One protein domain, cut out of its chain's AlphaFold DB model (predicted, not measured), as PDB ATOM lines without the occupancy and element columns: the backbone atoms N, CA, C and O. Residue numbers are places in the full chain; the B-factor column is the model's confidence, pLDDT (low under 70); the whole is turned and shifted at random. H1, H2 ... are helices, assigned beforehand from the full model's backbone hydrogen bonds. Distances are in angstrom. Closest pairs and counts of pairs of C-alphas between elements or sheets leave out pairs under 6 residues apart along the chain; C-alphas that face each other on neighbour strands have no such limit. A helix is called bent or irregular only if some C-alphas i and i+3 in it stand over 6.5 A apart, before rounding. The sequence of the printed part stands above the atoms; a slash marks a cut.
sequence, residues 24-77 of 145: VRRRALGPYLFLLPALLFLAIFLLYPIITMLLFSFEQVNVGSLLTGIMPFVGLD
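Overview. This is residues 24 to 77 of the 145 residues of an uncharacterized protein of Dictyobacter kobayashii (UniProt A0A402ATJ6). One long, kinked helix, H1, makes most of the length and ends in a small head, where a tight link leads to the short helix H2 and residues 69 to 77 fold back past that link. The printed part has 54 residues with two named helices, H1 then H2, and no named strand; the class is all helix. It is extended, with a radius of gyration of the C-alphas of 19.7 A, and spans 61 by 20 by 11 A.

Arrangement. H1, residues 24 to 57, has a kink of 38 degrees near residue 38, and its residues 24 to 54 stand free. A tight link of 5 residues joins it to H2, residues 63 to 68, yet H1 and H2 are apart. In H2 every O i to N i+4 pair is within hydrogen-bond range; in H1, 24 of 30 are.

Along the chain. H1 runs 47.8 A from C-alpha 24 at (47.944, -13.912, 30.231) to C-alpha 57 at (2.087, -19.482, 17.842). It is only just irregular: C-alphas 28 and 31 are 6.8 A apart. H2 ends at C-alpha 68 at (-5.915, -21.618, 1.892).

Size, cuts and confidence. The C-alphas farthest apart, of Val 24 and Gly 64, are 61.9 A apart. The printed part has no cut. The pLDDT is under 70 at residues 24 to 28 and 61 to 71.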
ATOM      1  N   VAL A  24      48.987 -13.409  29.326       61.25
ATOM      2  CA  VAL A  24      47.944 -13.912  30.231       61.25
ATOM      3  C   VAL A  24      46.555 -13.825  29.578       61.25
ATOM      4  O   VAL A  24      45.815 -14.805  29.603       61.25
ATOM      5  N   ARG A  25      46.216 -12.713  28.899       61.38
ATOM      6  CA  ARG A  25      44.919 -12.578  28.191       61.38
ATOM      7  C   ARG A  25      44.793 -13.501  26.975       61.38
ATOM      8  O   ARG A  25      43.725 -14.067  26.768       61.38
ATOM      9  N   ARG A  26      45.861 -13.704  26.190       59.72
ATOM     10  CA  ARG A  26      45.826 -14.619  25.028       59.72
ATOM     11  C   ARG A  26      45.649 -16.088  25.430       59.72
ATOM     12  O   ARG A  26      44.927 -16.802  24.744       59.72
ATOM     13  N   ARG A  27      46.220 -16.520  26.565       60.09
ATOM     14  CA  ARG A  27      45.954 -17.858  27.131       60.09
ATOM     15  C   ARG A  27      44.509 -18.029  27.603       60.09
ATOM     16  O   ARG A  27      43.976 -19.122  27.476       60.09
ATOM     17  N   ALA A  28      43.874 -16.966  28.096       65.75
ATOM     18  CA  ALA A  28      42.486 -17.025  28.549       65.75
ATOM     19  C   ALA A  28      41.469 -17.037  27.393       65.75
ATOM     20  O   ALA A  28      40.455 -17.707  27.505       65.75
ATOM     21  N   LEU A  29      41.727 -16.323  26.288       71.19
ATOM     22  CA  LEU A  29      40.794 -16.185  25.152       71.19
ATOM     23  C   LEU A  29      40.904 -17.296  24.094       71.19
ATOM     24  O   LEU A  29      39.925 -17.571  23.405       71.19
ATOM     25  N   GLY A  30      42.069 -17.944  23.977       79.50
ATOM     26  CA  GLY A  30      42.296 -19.068  23.059       79.50
ATOM     27  C   GLY A  30      41.248 -20.192  23.138       79.50
ATOM     28  O   GLY A  30      40.687 -20.536  22.098       79.50
ATOM     29  N   PRO A  31      40.923 -20.742  24.328       80.44
ATOM     30  CA  PRO A  31      39.951 -21.832  24.433       80.44
ATOM     31  C   PRO A  31      38.519 -21.408  24.069       80.44
ATOM     32  O   PRO A  31      37.817 -22.167  23.408       80.44
ATOM     33  N   TYR A  32      38.087 -20.189  24.413       86.12
ATOM     34  CA  TYR A  32      36.736 -19.718  24.069       86.12
ATOM     35  C   TYR A  32      36.536 -19.547  22.566       86.12
ATOM     36  O   TYR A  32      35.451 -19.822  22.064       86.12
ATOM     37  N   LEU A  33      37.577 -19.137  21.836       89.81
ATOM     38  CA  LEU A  33      37.496 -18.992  20.384       89.81
ATOM     39  C   LEU A  33      37.316 -20.349  19.683       89.81
ATOM     40  O   LEU A  33      36.654 -20.415  18.652       89.81
ATOM     41  N   PHE A  34      37.847 -21.429  20.268       88.00
ATOM     42  CA  PHE A  34      37.634 -22.796  19.786       88.00
ATOM     43  C   PHE A  34      36.246 -23.346  20.157       88.00
ATOM     44  O   PHE A  34      35.664 -24.112  19.394       88.00
ATOM     45  N   LEU A  35      35.677 -22.918  21.292       92.62
ATOM     46  CA  LEU A  35      34.293 -23.233  21.675       92.62
ATOM     47  C   LEU A  35      33.251 -22.462  20.854       92.62
ATOM     48  O   LEU A  35      32.141 -22.954  20.655       92.62
ATOM     49  N   LEU A  36      33.588 -21.257  20.393       94.62
ATOM     50  CA  LEU A  36      32.677 -20.356  19.692       94.62
ATOM     51  C   LEU A  36      31.936 -21.001  18.503       94.62
ATOM     52  O   LEU A  36      30.714 -20.866  18.469       94.62
ATOM     53  N   PRO A  37      32.579 -21.727  17.562       93.00
ATOM     54  CA  PRO A  37      31.856 -22.369  16.461       93.00
ATOM     55  C   PRO A  37      30.880 -23.453  16.935       93.00
ATOM     56  O   PRO A  37      29.783 -23.558  16.392       93.00
ATOM     57  N   ALA A  38      31.232 -24.219  17.974       94.44
ATOM     58  CA  ALA A  38      30.345 -25.234  18.540       94.44
ATOM     59  C   ALA A  38      29.126 -24.599  19.229       94.44
ATOM     60  O   ALA A  38      27.996 -25.036  19.019       94.44
ATOM     61  N   LEU A  39      29.342 -23.531  20.004       95.75
ATOM     62  CA  LEU A  39      28.267 -22.771  20.646       95.75
ATOM     63  C   LEU A  39      27.363 -22.081  19.626       95.75
ATOM     64  O   LEU A  39      26.150 -22.099  19.794       95.75
ATOM     65  N   LEU A  40      27.933 -21.498  18.569       96.44
ATOM     66  CA  LEU A  40      27.164 -20.852  17.509       96.44
ATOM     67  C   LEU A  40      26.295 -21.873  16.768       96.44
ATOM     68  O   LEU A  40      25.116 -21.619  16.549       96.44
ATOM     69  N   PHE A  41      26.856 -23.037  16.429       96.38
ATOM     70  CA  PHE A  41      26.107 -24.119  15.796       96.38
ATOM     71  C   PHE A  41      24.949 -24.595  16.681       96.38
ATOM     72  O   PHE A  41      23.810 -24.642  16.223       96.38
ATOM     73  N   LEU A  42      25.219 -24.867  17.963       97.00
ATOM     74  CA  LEU A  42      24.196 -25.251  18.936       97.00
ATOM     75  C   LEU A  42      23.114 -24.174  19.074       97.00
ATOM     76  O   LEU A  42      21.927 -24.489  19.057       97.00
ATOM     77  N   ALA A  43      23.518 -22.908  19.187       96.62
ATOM     78  CA  ALA A  43      22.605 -21.784  19.313       96.62
ATOM     79  C   ALA A  43      21.715 -21.660  18.080       96.62
ATOM     80  O   ALA A  43      20.507 -21.573  18.228       96.62
ATOM     81  N   ILE A  44      22.265 -21.711  16.866       96.75
ATOM     82  CA  ILE A  44      21.461 -21.651  15.641       96.75
ATOM     83  C   ILE A  44      20.479 -22.821  15.600       96.75
ATOM     84  O   ILE A  44      19.293 -22.606  15.383       96.75
ATOM     85  N   PHE A  45      20.944 -24.041  15.862       96.44
ATOM     86  CA  PHE A  45      20.105 -25.234  15.767       96.44
ATOM     87  C   PHE A  45      18.981 -25.263  16.811       96.44
ATOM     88  O   PHE A  45      17.915 -25.813  16.551       96.44
ATOM     89  N   LEU A  46      19.200 -24.654  17.978       96.50
ATOM     90  CA  LEU A  46      18.218 -24.577  19.056       96.50
ATOM     91  C   LEU A  46      17.304 -23.350  18.930       96.50
ATOM     92  O   LEU A  46      16.091 -23.472  19.070       96.50
ATOM     93  N   LEU A  47      17.856 -22.170  18.640       96.12
ATOM     94  CA  LEU A  47      17.093 -20.923  18.551       96.12
ATOM     95  C   LEU A  47      16.264 -20.855  17.271       96.12
ATOM     96  O   LEU A  47      15.148 -20.349  17.325       96.12
ATOM     97  N   TYR A  48      16.768 -21.362  16.142       94.50
ATOM     98  CA  TYR A  48      16.032 -21.343  14.877       94.50
ATOM     99  C   TYR A  48      14.630 -21.972  14.997       94.50
ATOM    100  O   TYR A  48      13.660 -21.267  14.722       94.50
ATOM    101  N   PRO A  49      14.458 -23.231  15.457       94.00
ATOM    102  CA  PRO A  49      13.127 -23.813  15.596       94.00
ATOM    103  C   PRO A  49      12.294 -23.120  16.677       94.00
ATOM    104  O   PRO A  49      11.094 -22.963  16.487       94.00
ATOM    105  N   ILE A  50      12.900 -22.664  17.780       94.62
ATOM    106  CA  ILE A  50      12.176 -21.957  18.849       94.62
ATOM    107  C   ILE A  50      11.556 -20.664  18.321       94.62
ATOM    108  O   ILE A  50      10.379 -20.409  18.561       94.62
ATOM    109  N   ILE A  51      12.325 -19.859  17.586       92.12
ATOM    110  CA  ILE A  51      11.838 -18.601  17.011       92.12
ATOM    111  C   ILE A  51      10.721 -18.889  16.011       92.12
ATOM    112  O   ILE A  51       9.673 -18.254  16.076       92.12
ATOM    113  N   THR A  52      10.899 -19.876  15.133       86.56
ATOM    114  CA  THR A  52       9.871 -20.250  14.152       86.56
ATOM    115  C   THR A  52       8.586 -20.740  14.829       86.56
ATOM    116  O   THR A  52       7.499 -20.330  14.439       86.56
ATOM    117  N   MET A  53       8.689 -21.548  15.891       87.75
ATOM    118  CA  MET A  53       7.533 -22.008  16.675       87.75
ATOM    119  C   MET A  53       6.831 -20.860  17.400       87.75
ATOM    120  O   MET A  53       5.606 -20.833  17.463       87.75
ATOM    121  N   LEU A  54       7.592 -19.897  17.927       87.12
ATOM    122  CA  LEU A  54       7.026 -18.699  18.541       87.12
ATOM    123  C   LEU A  54       6.253 -17.872  17.519       87.12
ATOM    124  O   LEU A  54       5.119 -17.505  17.798       87.12
ATOM    125  N   LEU A  55       6.827 -17.624  16.336       84.31
ATOM    126  CA  LEU A  55       6.148 -16.903  15.257       84.31
ATOM    127  C   LEU A  55       4.847 -17.609  14.853       84.31
ATOM    128  O   LEU A  55       3.799 -16.969  14.830       84.31
ATOM    129  N   PHE A  56       4.884 -18.931  14.659       80.25
ATOM    130  CA  PHE A  56       3.690 -19.724  14.354       80.25
ATOM    131  C   PHE A  56       2.643 -19.704  15.469       80.25
ATOM    132  O   PHE A  56       1.454 -19.780  15.183       80.25
ATOM    133  N   SER A  57       3.042 -19.555  16.733       81.69
ATOM    134  CA  SER A  57       2.087 -19.482  17.842       81.69
ATOM    135  C   SER A  57       1.207 -18.222  17.812       81.69
ATOM    136  O   SER A  57       0.117 -18.239  18.390       81.69
ATOM    137  N   PHE A  58       1.646 -17.149  17.142       80.44
ATOM    138  CA  PHE A  58       0.870 -15.914  16.943       80.44
ATOM    139  C   PHE A  58       0.024 -15.917  15.659       80.44
ATOM    140  O   PHE A  58      -0.775 -15.004  15.428       80.44
ATOM    141  N   GLU A  59       0.195 -16.926  14.810       77.69
ATOM    142  CA  GLU A  59      -0.530 -17.083  13.553       77.69
ATOM    143  C   GLU A  59      -1.624 -18.142  13.705       77.69
ATOM    144  O   GLU A  59      -1.521 -19.076  14.502       77.69
ATOM    145  N   GLN A  60      -2.729 -18.003  12.975       72.44
ATOM    146  CA  GLN A  60      -3.830 -18.957  13.083       72.44
ATOM    147  C   GLN A  60      -3.535 -20.219  12.262       72.44
ATOM    148  O   GLN A  60      -3.813 -20.285  11.067       72.44
ATOM    149  N   VAL A  61      -2.981 -21.247  12.904       65.00
ATOM    150  CA  VAL A  61      -2.569 -22.498  12.241       65.00
ATOM    151  C   VAL A  61      -3.697 -23.542  12.272       65.00
ATOM    152  O   VAL A  61      -3.587 -24.597  12.889       65.00
ATOM    153  N   ASN A  62      -4.827 -23.246  11.626       66.75
ATOM    154  CA  ASN A  62      -5.944 -24.193  11.487       66.75
ATOM    155  C   ASN A  62      -5.855 -24.997  10.182       66.75
ATOM    156  O   ASN A  62      -5.293 -24.526   9.193       66.75
ATOM    157  N   VAL A  63      -6.509 -26.166  10.126       62.03
ATOM    158  CA  VAL A  63      -6.607 -26.987   8.896       62.03
ATOM    159  C   VAL A  63      -7.116 -26.184   7.690       62.03
ATOM    160  O   VAL A  63      -6.639 -26.379   6.578       62.03
ATOM    161  N   GLY A  64      -8.012 -25.215   7.911       61.59
ATOM    162  CA  GLY A  64      -8.476 -24.288   6.876       61.59
ATOM    163  C   GLY A  64      -7.407 -23.291   6.407       61.59
ATOM    164  O   GLY A  64      -7.282 -23.056   5.207       61.59
ATOM    165  N   SER A  65      -6.582 -22.753   7.310       62.72
ATOM    166  CA  SER A  65      -5.475 -21.850   6.943       62.72
ATOM    167  C   SER A  65      -4.369 -22.567   6.177       62.72
ATOM    168  O   SER A  65      -3.831 -22.010   5.223       62.72
ATOM    169  N   LEU A  66      -4.090 -23.826   6.525       62.44
ATOM    170  CA  LEU A  66      -3.123 -24.663   5.810       62.44
ATOM    171  C   LEU A  66      -3.569 -24.973   4.371       62.44
ATOM    172  O   LEU A  66      -2.732 -25.054   3.478       62.44
ATOM    173  N   LEU A  67      -4.880 -25.107   4.138       65.81
ATOM    174  CA  LEU A  67      -5.456 -25.339   2.807       65.81
ATOM    175  C   LEU A  67      -5.529 -24.064   1.954       65.81
ATOM    176  O   LEU A  67      -5.398 -24.132   0.735       65.81
ATOM    177  N   THR A  68      -5.740 -22.907   2.587       66.44
ATOM    178  CA  THR A  68      -5.915 -21.618   1.892       66.44
ATOM    179  C   THR A  68      -4.583 -20.883   1.682       66.44
ATOM    180  O   THR A  68      -4.518 -19.930   0.912       66.44
ATOM    181  N   GLY A  69      -3.509 -21.316   2.355       63.53
ATOM    182  CA  GLY A  69      -2.172 -20.715   2.272       63.53
ATOM    183  C   GLY A  69      -2.049 -19.348   2.955       63.53
ATOM    184  O   GLY A  69      -1.019 -18.690   2.828       63.53
ATOM    185  N   ILE A  70      -3.087 -18.913   3.671       64.88
ATOM    186  CA  ILE A  70      -3.139 -17.629   4.372       64.88
ATOM    187  C   ILE A  70      -3.155 -17.931   5.870       64.88
ATOM    188  O   ILE A  70      -4.129 -18.490   6.377       64.88
ATOM    189  N   MET A  71      -2.082 -17.564   6.571       66.50
ATOM    190  CA  MET A  71      -1.974 -17.644   8.029       66.50
ATOM    191  C   MET A  71      -2.143 -16.225   8.586       66.50
ATOM    192  O   MET A  71      -1.185 -15.453   8.595       66.50
ATOM    193  N   PRO A  72      -3.372 -15.805   8.943       71.50
ATOM    194  CA  PRO A  72      -3.575 -14.472   9.483       71.50
ATOM    195  C   PRO A  72      -2.877 -14.357  10.841       71.50
ATOM    196  O   PRO A  72      -2.964 -15.258  11.684       71.50
ATOM    197  N   PHE A  73      -2.189 -13.235  11.048       76.94
ATOM    198  CA  PHE A  73      -1.609 -12.887  12.338       76.94
ATOM    199  C   PHE A  73      -2.739 -12.484  13.289       76.94
ATOM    200  O   PHE A  73      -3.333 -11.416  13.141       76.94
ATOM    201  N   VAL A  74      -3.057 -13.361  14.239       77.31
ATOM    202  CA  VAL A  74      -4.160 -13.197  15.204       77.31
ATOM    203  C   VAL A  74      -3.658 -12.804  16.596       77.31
ATOM    204  O   VAL A  74      -4.437 -12.659  17.536       77.31
ATOM    205  N   GLY A  75      -2.346 -12.599  16.749       80.38
ATOM    206  CA  GLY A  75      -1.748 -12.142  17.997       80.38
ATOM    207  C   GLY A  75      -1.984 -13.136  19.136       80.38
ATOM    208  O   GLY A  75      -1.511 -14.269  19.079       80.38
ATOM    209  N   LEU A  76      -2.679 -12.702  20.195       81.94
ATOM    210  CA  LEU A  76      -2.873 -13.490  21.421       81.94
ATOM    211  C   LEU A  76      -4.185 -14.294  21.470       81.94
ATOM    212  O   LEU A  76      -4.379 -15.074  22.406       81.94
ATOM    213  N   ASP A  77      -5.063 -14.160  20.475       81.81
ATOM    214  CA  ASP A  77      -6.385 -14.806  20.486       81.81
ATOM    215  C   ASP A  77      -6.297 -16.342  20.491       81.81
ATOM    216  O   ASP A  77      -7.125 -17.024  21.107       81.81
TER     217      ASP A  77